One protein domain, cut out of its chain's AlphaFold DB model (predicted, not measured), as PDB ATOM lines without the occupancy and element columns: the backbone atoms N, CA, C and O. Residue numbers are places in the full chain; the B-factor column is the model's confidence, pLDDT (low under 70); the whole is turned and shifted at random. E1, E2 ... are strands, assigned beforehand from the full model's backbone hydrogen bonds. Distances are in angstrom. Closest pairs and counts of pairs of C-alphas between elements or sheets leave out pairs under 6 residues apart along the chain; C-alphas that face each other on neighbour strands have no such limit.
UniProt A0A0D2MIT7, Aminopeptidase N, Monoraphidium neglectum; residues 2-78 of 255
ATOM      1  N   GLN A   2      -7.279 -48.252  27.018       41.00
ATOM      2  CA  GLN A   2      -6.172 -47.791  26.178       41.00
ATOM      3  C   GLN A   2      -6.767 -47.303  24.855       41.00
ATOM      4  O   GLN A   2      -7.082 -48.112  23.988       41.00
ATOM      5  N   ASN A   3      -6.931 -45.988  24.702       40.38
ATOM      6  CA  ASN A   3      -7.098 -45.388  23.380       40.38
ATOM      7  C   ASN A   3      -5.726 -45.371  22.698       40.38
ATOM      8  O   ASN A   3      -5.031 -44.360  22.667       40.38
ATOM      9  N   LEU A   4      -5.319 -46.529  22.176       44.16
ATOM     10  CA  LEU A   4      -4.289 -46.615  21.150       44.16
ATOM     11  C   LEU A   4      -4.898 -46.054  19.862       44.16
ATOM     12  O   LEU A   4      -5.409 -46.799  19.025       44.16
ATOM     13  N   LEU A   5      -4.844 -44.730  19.706       45.50
ATOM     14  CA  LEU A   5      -4.820 -44.120  18.382       45.50
ATOM     15  C   LEU A   5      -3.558 -44.659  17.706       45.50
ATOM     16  O   LEU A   5      -2.466 -44.119  17.864       45.50
ATOM     17  N   ARG A   6      -3.682 -45.796  17.016       41.66
ATOM     18  CA  ARG A   6      -2.665 -46.205  16.048       41.66
ATOM     19  C   ARG A   6      -2.519 -45.033  15.076       41.66
ATOM     20  O   ARG A   6      -3.561 -44.514  14.662       41.66
ATOM     21  N   PRO A   7      -1.299 -44.615  14.698       53.31
ATOM     22  CA  PRO A   7      -1.153 -43.685  13.594       53.31
ATOM     23  C   PRO A   7      -1.817 -44.362  12.396       53.31
ATOM     24  O   PRO A   7      -1.348 -45.400  11.923       53.31
ATOM     25  N   GLN A   8      -2.978 -43.858  11.975       52.66
ATOM     26  CA  GLN A   8      -3.492 -44.217  10.665       52.66
ATOM     27  C   GLN A   8      -2.415 -43.803   9.664       52.66
ATOM     28  O   GLN A   8      -1.742 -42.798   9.880       52.66
ATOM     29  N   SER A   9      -2.207 -44.600   8.617       52.75
ATOM     30  CA  SER A   9      -1.323 -44.230   7.513       52.75
ATOM     31  C   SER A   9      -1.757 -42.858   6.995       52.75
ATOM     32  O   SER A   9      -2.777 -42.724   6.325       52.75
ATOM     33  N   THR A  10      -1.038 -41.814   7.398       64.12
ATOM     34  CA  THR A  10      -1.278 -40.453   6.945       64.12
ATOM     35  C   THR A  10      -0.531 -40.304   5.639       64.12
ATOM     36  O   THR A  10       0.684 -40.125   5.629       64.12
ATOM     37  N   HIS A  11      -1.260 -40.410   4.534       81.88
ATOM     38  CA  HIS A  11      -0.797 -39.851   3.278       81.88
ATOM     39  C   HIS A  11      -0.628 -38.341   3.476       81.88
ATOM     40  O   HIS A  11      -1.602 -37.647   3.763       81.88
ATOM     41  N   ALA A  12       0.601 -37.847   3.358       86.75
ATOM     42  CA  ALA A  12       0.893 -36.420   3.354       86.75
ATOM     43  C   ALA A  12       1.420 -36.019   1.974       86.75
ATOM     44  O   ALA A  12       2.276 -36.695   1.401       86.75
ATOM     45  N   SER A  13       0.902 -34.918   1.443       92.75
ATOM     46  CA  SER A  13       1.432 -34.276   0.243       92.75
ATOM     47  C   SER A  13       2.344 -33.138   0.682       92.75
ATOM     48  O   SER A  13       1.891 -32.208   1.342       92.75
ATOM     49  N   CYS A  14       3.626 -33.221   0.347       95.19
ATOM     50  CA  CYS A  14       4.620 -32.208   0.680       95.19
ATOM     51  C   CYS A  14       5.006 -31.448  -0.590       95.19
ATOM     52  O   CYS A  14       5.692 -31.996  -1.450       95.19
ATOM     53  N   GLN A  15       4.537 -30.212  -0.735       97.56
ATOM     54  CA  GLN A  15       4.955 -29.320  -1.808       97.56
ATOM     55  C   GLN A  15       6.344 -28.774  -1.478       97.56
ATOM     56  O   GLN A  15       6.601 -28.355  -0.349       97.56
ATOM     57  N   VAL A  16       7.262 -28.841  -2.439       97.69
ATOM     58  CA  VAL A  16       8.673 -28.504  -2.234       97.69
ATOM     59  C   VAL A  16       9.231 -27.668  -3.376       97.69
ATOM     60  O   VAL A  16       8.813 -27.813  -4.528       97.69
ATOM     61  N   GLY A  17      10.226 -26.855  -3.043       97.50
ATOM     62  CA  GLY A  17      11.142 -26.177  -3.952       97.50
ATOM     63  C   GLY A  17      12.582 -26.279  -3.446       97.50
ATOM     64  O   GLY A  17      12.834 -26.633  -2.291       97.50
ATOM     65  N   LEU A  18      13.538 -25.982  -4.321       97.31
ATOM     66  CA  LEU A  18      14.960 -25.906  -3.988       97.31
ATOM     67  C   LEU A  18      15.471 -24.541  -4.422       97.31
ATOM     68  O   LEU A  18      15.384 -24.227  -5.603       97.31
ATOM     69  N   LEU A  19      16.019 -23.755  -3.502       97.69
ATOM     70  CA  LEU A  19      16.598 -22.460  -3.834       97.69
ATOM     71  C   LEU A  19      18.096 -22.587  -4.080       97.69
ATOM     72  O   LEU A  19      18.812 -23.226  -3.307       97.69
ATOM     73  N   GLY A  20      18.572 -21.957  -5.151       97.19
ATOM     74  CA  GLY A  20      19.990 -21.762  -5.413       97.19
ATOM     75  C   GLY A  20      20.584 -20.672  -4.516       97.19
ATOM     76  O   GLY A  20      19.846 -19.932  -3.870       97.19
ATOM     77  N   PRO A  21      21.918 -20.514  -4.492       95.81
ATOM     78  CA  PRO A  21      22.593 -19.510  -3.664       95.81
ATOM     79  C   PRO A  21      22.250 -18.058  -4.039       95.81
ATOM     80  O   PRO A  21      22.547 -17.144  -3.275       95.81
ATOM     81  N   ASP A  22      21.639 -17.829  -5.204       94.56
ATOM     82  CA  ASP A  22      21.168 -16.523  -5.673       94.56
ATOM     83  C   ASP A  22      19.723 -16.200  -5.249       94.56
ATOM     84  O   ASP A  22      19.186 -15.171  -5.659       94.56
ATOM     85  N   GLY A  23      19.088 -17.068  -4.453       94.06
ATOM     86  CA  GLY A  23      17.709 -16.893  -3.993       94.06
ATOM     87  C   GLY A  23      16.653 -17.337  -5.000       94.06
ATOM     88  O   GLY A  23      15.468 -17.249  -4.702       94.06
ATOM     89  N   LYS A  24      17.046 -17.820  -6.183       95.38
ATOM     90  CA  LYS A  24      16.093 -18.264  -7.202       95.38
ATOM     91  C   LYS A  24      15.788 -19.742  -7.061       95.38
ATOM     92  O   LYS A  24      16.661 -20.545  -6.732       95.38
ATOM     93  N   ASP A  25      14.556 -20.107  -7.392       96.56
ATOM     94  CA  ASP A  25      14.189 -21.511  -7.464       96.56
ATOM     95  C   ASP A  25      14.957 -22.236  -8.579       96.56
ATOM     96  O   ASP A  25      15.059 -21.774  -9.721       96.56
ATOM     97  N   LEU A  26      15.457 -23.420  -8.244       96.44
ATOM     98  CA  LEU A  26      16.122 -24.335  -9.154       96.44
ATOM     99  C   LEU A  26      15.097 -25.247  -9.846       96.44
ATOM    100  O   LEU A  26      14.123 -25.673  -9.218       96.44
ATOM    101  N   PRO A  27      15.332 -25.623 -11.115       95.56
ATOM    102  CA  PRO A  27      14.542 -26.648 -11.783       95.56
ATOM    103  C   PRO A  27      14.610 -27.986 -11.041       95.56
ATOM    104  O   PRO A  27      15.685 -28.458 -10.663       95.56
ATOM    105  N   LEU A  28      13.461 -28.629 -10.879       96.00
ATOM    106  CA  LEU A  28      13.304 -29.886 -10.169       96.00
ATOM    107  C   LEU A  28      13.187 -31.041 -11.159       96.00
ATOM    108  O   LEU A  28      12.338 -31.052 -12.050       96.00
ATOM    109  N   ARG A  29      14.028 -32.061 -10.978       95.38
ATOM    110  CA  ARG A  29      13.989 -33.306 -11.756       95.38
ATOM    111  C   ARG A  29      14.130 -34.489 -10.824       95.38
ATOM    112  O   ARG A  29      15.191 -34.689 -10.246       95.38
ATOM    113  N   LEU A  30      13.062 -35.261 -10.648       94.81
ATOM    114  CA  LEU A  30      13.084 -36.418  -9.757       94.81
ATOM    115  C   LEU A  30      13.697 -37.629 -10.472       94.81
ATOM    116  O   LEU A  30      13.268 -37.990 -11.570       94.81
ATOM    117  N   LYS A  31      14.657 -38.298  -9.832       94.19
ATOM    118  CA  LYS A  31      15.263 -39.531 -10.340       94.19
ATOM    119  C   LYS A  31      14.195 -40.589 -10.619       94.19
ATOM    120  O   LYS A  31      13.432 -40.961  -9.730       94.19
ATOM    121  N   GLY A  32      14.169 -41.103 -11.849       87.69
ATOM    122  CA  GLY A  32      13.176 -42.090 -12.295       87.69
ATOM    123  C   GLY A  32      11.778 -41.518 -12.576       87.69
ATOM    124  O   GLY A  32      10.869 -42.290 -12.874       87.69
ATOM    125  N   GLY A  33      11.599 -40.195 -12.491       79.94
ATOM    126  CA  GLY A  33      10.393 -39.487 -12.914       79.94
ATOM    127  C   GLY A  33      10.436 -39.072 -14.387       79.94
ATOM    128  O   GLY A  33      11.486 -39.068 -15.030       79.94
ATOM    129  N   SER A  34       9.277 -38.713 -14.937       65.88
ATOM    130  CA  SER A  34       9.159 -38.236 -16.314       65.88
ATOM    131  C   SER A  34       9.336 -36.717 -16.386       65.88
ATOM    132  O   SER A  34       8.370 -35.976 -16.225       65.88
ATOM    133  N   GLY A  35      10.557 -36.272 -16.690       79.19
ATOM    134  CA  GLY A  35      10.820 -34.921 -17.191       79.19
ATOM    135  C   GLY A  35      11.009 -33.826 -16.140       79.19
ATOM    136  O   GLY A  35      11.255 -34.081 -14.963       79.19
ATOM    137  N   ASP A  36      10.971 -32.591 -16.634       88.00
ATOM    138  CA  ASP A  36      11.100 -31.359 -15.859       88.00
ATOM    139  C   ASP A  36       9.830 -31.116 -15.031       88.00
ATOM    140  O   ASP A  36       8.725 -31.153 -15.577       88.00
ATOM    141  N   LEU A  37       9.978 -30.899 -13.723       93.25
ATOM    142  CA  LEU A  37       8.871 -30.642 -12.797       93.25
ATOM    143  C   LEU A  37       8.678 -29.141 -12.528       93.25
ATOM    144  O   LEU A  37       7.927 -28.777 -11.625       93.25
ATOM    145  N   GLY A  38       9.350 -28.266 -13.284       94.94
ATOM    146  CA  GLY A  38       9.386 -26.836 -13.006       94.94
ATOM    147  C   GLY A  38      10.189 -26.546 -11.739       94.94
ATOM    148  O   GLY A  38      11.135 -27.254 -11.417       94.94
ATOM    149  N   THR A  39       9.820 -25.500 -11.009       96.38
ATOM    150  CA  THR A  39      10.511 -25.057  -9.784       96.38
ATOM    151  C   THR A  39       9.813 -25.485  -8.495       96.38
ATOM    152  O   THR A  39      10.318 -25.257  -7.398       96.38
ATOM    153  N   THR A  40       8.630 -26.091  -8.599       97.00
ATOM    154  CA  THR A  40       7.823 -26.531  -7.459       97.00
ATOM    155  C   THR A  40       7.127 -27.836  -7.799       97.00
ATOM    156  O   THR A  40       6.544 -27.977  -8.871       97.00
ATOM    157  N   THR A  41       7.168 -28.804  -6.887       96.44
ATOM    158  CA  THR A  41       6.515 -30.101  -7.089       96.44
ATOM    159  C   THR A  41       5.950 -30.662  -5.792       96.44
ATOM    160  O   THR A  41       6.368 -30.268  -4.708       96.44
ATOM    161  N   VAL A  42       5.010 -31.601  -5.896       96.12
ATOM    162  CA  VAL A  42       4.391 -32.262  -4.742       96.12
ATOM    163  C   VAL A  42       4.955 -33.669  -4.583       96.12
ATOM    164  O   VAL A  42       4.788 -34.531  -5.445       96.12
ATOM    165  N   LEU A  43       5.589 -33.915  -3.441       95.31
ATOM    166  CA  LEU A  43       6.088 -35.216  -3.022       95.31
ATOM    167  C   LEU A  43       5.021 -35.946  -2.207       95.31
ATOM    168  O   LEU A  43       4.532 -35.444  -1.194       95.31
ATOM    169  N   ARG A  44       4.664 -37.160  -2.633       94.50
ATOM    170  CA  ARG A  44       3.698 -38.000  -1.919       94.50
ATOM    171  C   ARG A  44       4.397 -38.842  -0.851       94.50
ATOM    172  O   ARG A  44       5.037 -39.842  -1.169       94.50
ATOM    173  N   CYS A  45       4.223 -38.473   0.408       93.31
ATOM    174  CA  CYS A  45       4.700 -39.218   1.569       93.31
ATOM    175  C   CYS A  45       3.627 -40.235   1.988       93.31
ATOM    176  O   CYS A  45       2.696 -39.916   2.724       93.31
ATOM    177  N   ASP A  46       3.716 -41.450   1.445       92.00
ATOM    178  CA  ASP A  46       2.759 -42.550   1.653       92.00
ATOM    179  C   ASP A  46       3.305 -43.709   2.505       92.00
ATOM    180  O   ASP A  46       2.580 -44.664   2.794       92.00
ATOM    181  N   LYS A  47       4.566 -43.631   2.932       92.00
ATOM    182  CA  LYS A  47       5.222 -44.605   3.809       92.00
ATOM    183  C   LYS A  47       5.741 -43.900   5.058       92.00
ATOM    184  O   LYS A  47       5.837 -42.681   5.115       92.00
ATOM    185  N   ALA A  48       6.130 -44.691   6.057       91.38
ATOM    186  CA  ALA A  48       6.823 -44.167   7.238       91.38
ATOM    187  C   ALA A  48       8.167 -43.502   6.879       91.38
ATOM    188  O   ALA A  48       8.632 -42.610   7.580       91.38
ATOM    189  N   THR A  49       8.788 -43.936   5.779       93.56
ATOM    190  CA  THR A  49      10.006 -43.340   5.233       93.56
ATOM    191  C   THR A  49       9.917 -43.347   3.715       93.56
ATOM    192  O   THR A  49       9.736 -44.398   3.095       93.56
ATOM    193  N   ASN A  50      10.053 -42.167   3.121       93.56
ATOM    194  CA  ASN A  50      10.145 -41.968   1.682       93.56
ATOM    195  C   ASN A  50      11.504 -41.329   1.370       93.56
ATOM    196  O   ASN A  50      12.009 -40.519   2.145       93.56
ATOM    197  N   THR A  51      12.092 -41.684   0.229       96.06
ATOM    198  CA  THR A  51      13.335 -41.081  -0.263       96.06
ATOM    199  C   THR A  51      13.081 -40.519  -1.649       96.06
ATOM    200  O   THR A  51      12.632 -41.239  -2.540       96.06
ATOM    201  N   PHE A  52      13.386 -39.239  -1.821       95.62
ATOM    202  CA  PHE A  52      13.267 -38.515  -3.079       95.62
ATOM    203  C   PHE A  52      14.649 -37.989  -3.456       95.62
ATOM    204  O   PHE A  52      15.359 -37.463  -2.603       95.62
ATOM    205  N   VAL A  53      15.050 -38.167  -4.714       96.56
ATOM    206  CA  VAL A  53      16.363 -37.732  -5.210       96.56
ATOM    207  C   VAL A  53      16.141 -36.791  -6.378       96.56
ATOM    208  O   VAL A  53      15.596 -37.212  -7.398       96.56
ATOM    209  N   PHE A  54      16.563 -35.539  -6.224       96.06
ATOM    210  CA  PHE A  54      16.580 -34.566  -7.309       96.06
ATOM    211  C   PHE A  54      17.922 -34.629  -8.049       96.06
ATOM    212  O   PHE A  54      18.982 -34.622  -7.426       96.06
ATOM    213  N   GLU A  55      17.877 -34.721  -9.375       94.88
ATOM    214  CA  GLU A  55      19.048 -34.788 -10.253       94.88
ATOM    215  C   GLU A  55      19.281 -33.448 -10.963       94.88
ATOM    216  O   GLU A  55      18.357 -32.664 -11.166       94.88
ATOM    217  N   GLY A  56      20.525 -33.191 -11.378       91.94
ATOM    218  CA  GLY A  56      20.871 -31.964 -12.106       91.94
ATOM    219  C   GLY A  56      20.906 -30.697 -11.243       91.94
ATOM    220  O   GLY A  56      20.832 -29.598 -11.784       91.94
ATOM    221  N   VAL A  57      21.036 -30.840  -9.923       93.62
ATOM    222  CA  VAL A  57      21.185 -29.717  -8.989       93.62
ATOM    223  C   VAL A  57      22.634 -29.217  -9.042       93.62
ATOM    224  O   VAL A  57      23.555 -29.921  -8.636       93.62
ATOM    225  N   ALA A  58      22.846 -28.025  -9.608       88.31
ATOM    226  CA  ALA A  58      24.179 -27.514  -9.955       88.31
ATOM    227  C   ALA A  58      25.012 -27.007  -8.760       88.31
ATOM    228  O   ALA A  58      26.233 -26.892  -8.868       88.31
ATOM    229  N   SER A  59      24.369 -26.698  -7.637       92.31
ATOM    230  CA  SER A  59      24.982 -26.194  -6.404       92.31
ATOM    231  C   SER A  59      24.203 -26.702  -5.194       92.31
ATOM    232  O   SER A  59      23.049 -27.092  -5.340       92.31
ATOM    233  N   GLU A  60      24.795 -26.667  -4.001       94.50
ATOM    234  CA  GLU A  60      24.079 -27.014  -2.768       94.50
ATOM    235  C   GLU A  60      22.849 -26.100  -2.580       94.50
ATOM    236  O   GLU A  60      23.019 -24.878  -2.533       94.50
ATOM    237  N   PRO A  61      21.618 -26.650  -2.547       96.56
ATOM    238  CA  PRO A  61      20.409 -25.846  -2.456       96.56
ATOM    239  C   PRO A  61      19.968 -25.624  -1.007       96.56
ATOM    240  O   PRO A  61      20.230 -26.449  -0.129       96.56
ATOM    241  N   VAL A  62      19.183 -24.572  -0.776       97.50
ATOM    242  CA  VAL A  62      18.386 -24.429   0.450       97.50
ATOM    243  C   VAL A  62      16.973 -24.964   0.183       97.50
ATOM    244  O   VAL A  62      16.292 -24.458  -0.712       97.50
ATOM    245  N   PRO A  63      16.513 -26.005   0.899       96.88
ATOM    246  CA  PRO A  63      15.209 -26.601   0.641       96.88
ATOM    247  C   PRO A  63      14.070 -25.748   1.219       96.88
ATOM    248  O   PRO A  63      14.073 -25.413   2.403       96.88
ATOM    249  N   SER A  64      13.066 -25.469   0.387       97.69
ATOM    250  CA  SER A  64      11.781 -24.885   0.778       97.69
ATOM    251  C   SER A  64      10.752 -26.012   0.822       97.69
ATOM    252  O   SER A  64      10.334 -26.534  -0.211       97.69
ATOM    253  N   LEU A  65      10.429 -26.480   2.026       96.75
ATOM    254  CA  LEU A  65       9.614 -27.679   2.253       96.75
ATOM    255  C   LEU A  65       8.237 -27.293   2.785       96.75
ATOM    256  O   LEU A  65       8.123 -26.285   3.466       96.75
ATOM    257  N   LEU A  66       7.211 -28.103   2.520       96.44
ATOM    258  CA  LEU A  66       5.834 -27.833   2.955       96.44
ATOM    259  C   LEU A  66       5.301 -26.466   2.475       96.44
ATOM    260  O   LEU A  66       4.553 -25.805   3.196       96.44
ATOM    261  N   ARG A  67       5.678 -26.073   1.248       97.75
ATOM    262  CA  ARG A  67       5.184 -24.867   0.557       97.75
ATOM    263  C   ARG A  67       3.659 -24.784   0.612       97.75
ATOM    264  O   ARG A  67       2.994 -25.825   0.618       97.75
ATOM    265  N   ASP A  68       3.122 -23.571   0.697       95.19
ATOM    266  CA  ASP A  68       1.686 -23.288   0.857       95.19
ATOM    267  C   ASP A  68       1.003 -24.061   2.009       95.19
ATOM    268  O   ASP A  68      -0.207 -24.300   1.982       95.19
ATOM    269  N   PHE A  69       1.769 -24.505   3.015       93.81
ATOM    270  CA  PHE A  69       1.286 -25.395   4.074       93.81
ATOM    271  C   PHE A  69       0.567 -26.640   3.510       93.81
ATOM    272  O   PHE A  69      -0.515 -27.033   3.956       93.81
ATOM    273  N   SER A  70       1.171 -27.284   2.503       95.38
ATOM    274  CA  SER A  70       0.539 -28.334   1.681       95.38
ATOM    275  C   SER A  70      -0.004 -29.553   2.443       95.38
ATOM    276  O   SER A  70      -0.761 -30.352   1.882       95.38
ATOM    277  N   ALA A  71       0.388 -29.736   3.706       94.06
ATOM    278  CA  ALA A  71      -0.200 -30.711   4.613       94.06
ATOM    279  C   ALA A  71      -0.230 -30.186   6.062       94.06
ATOM    280  O   ALA A  71       0.732 -29.559   6.505       94.06
ATOM    281  N   PRO A  72      -1.272 -30.516   6.851       92.38
ATOM    282  CA  PRO A  72      -1.414 -30.078   8.238       92.38
ATOM    283  C   PRO A  72      -0.556 -30.928   9.189       92.38
ATOM    284  O   PRO A  72      -1.066 -31.685  10.018       92.38
ATOM    285  N   VAL A  73       0.764 -30.841   9.043       91.69
ATOM    286  CA  VAL A  73       1.743 -31.626   9.805       91.69
ATOM    287  C   VAL A  73       2.707 -30.723  10.562       91.69
ATOM    288  O   VAL A  73       2.968 -29.590  10.170       91.69
ATOM    289  N   LYS A  74       3.281 -31.244  11.649       89.75
ATOM    290  CA  LYS A  74       4.439 -30.614  12.288       89.75
ATOM    291  C   LYS A  74       5.690 -31.023  11.524       89.75
ATOM    292  O   LYS A  74       6.056 -32.197  11.549       89.75
ATOM    293  N   MET A  75       6.322 -30.073  10.846       91.00
ATOM    294  CA  MET A  75       7.563 -30.313  10.119       91.00
ATOM    295  C   MET A  75       8.774 -30.076  11.023       91.00
ATOM    296  O   MET A  75       8.868 -29.059  11.703       91.00
ATOM    297  N   VAL A  76       9.710 -31.021  11.005       91.50
ATOM    298  CA  VAL A  76      11.031 -30.883  11.621       91.50
ATOM    299  C   VAL A  76      12.058 -31.103  10.521       91.50
ATOM    300  O   VAL A  76      12.035 -32.141   9.862       91.50
ATOM    301  N   VAL A  77      12.931 -30.119  10.307       92.81
ATOM    302  CA  VAL A  77      14.013 -30.195   9.319       92.81
ATOM    303  C   VAL A  77      15.323 -30.379  10.071       92.81
ATOM    304  O   VAL A  77      15.837 -29.447  10.691       92.81
ATOM    305  N   GLU A  78      15.840 -31.603  10.066       91.94
ATOM    306  CA  GLU A  78      17.103 -31.919  10.728       91.94
ATOM    307  C   GLU A  78      18.277 -31.231  10.021       91.94
ATOM    308  O   GLU A  78      18.371 -31.242   8.795       91.94
TER     309      GLU A  78
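This is residues 2 to 78 of the 255 residues of the protein "Aminopeptidase N" of Monoraphidium neglectum (UniProt A0A0D2MIT7). With little regular structure, this is a small antiparallel sheet of three strands, E2 - E1 - E3, among long loops, with residues 2 to 8 sticking out as a free tail. The printed part has 77 residues, with no named helix and strands E1, E2 and E3 in chain order; they hold 17 residues, class all strand. It is loose, with a radius of gyration of the C-alphas of 14.6 A, and spans 52 by 25 by 20 A.

E1, residues 12 to 19, and E2, residues 41 to 45, form a hairpin, antiparallel at 138 degrees. C-alphas 15 and 42 face each other at 4.2 A; N 14 and O 43, 2.9 A apart, are within hydrogen-bond range. The pairing is staggered: residues 12 to 16 pair with E2, residues 16 to 19 with E3, residues 62 to 65. E1 and E3 are antiparallel at 157 degrees, with N 17 and O 64 within hydrogen-bond range at 2.9 A. E2 and E3, the edge strands, are apart.

E1, 22.2 A long, begins at C-alpha 12 (0.893, -36.420, 3.354). E2 measures 12.7 A. E3, 9.5 A, ends at C-alpha 65 (9.614, -27.679, 2.253).

The C-alphas farthest apart, of Gln 2 and Asp 22, are 52.3 A apart. The printed part has no cut; both links are long. Residues 2 to 10 and 34 have pLDDT under 70.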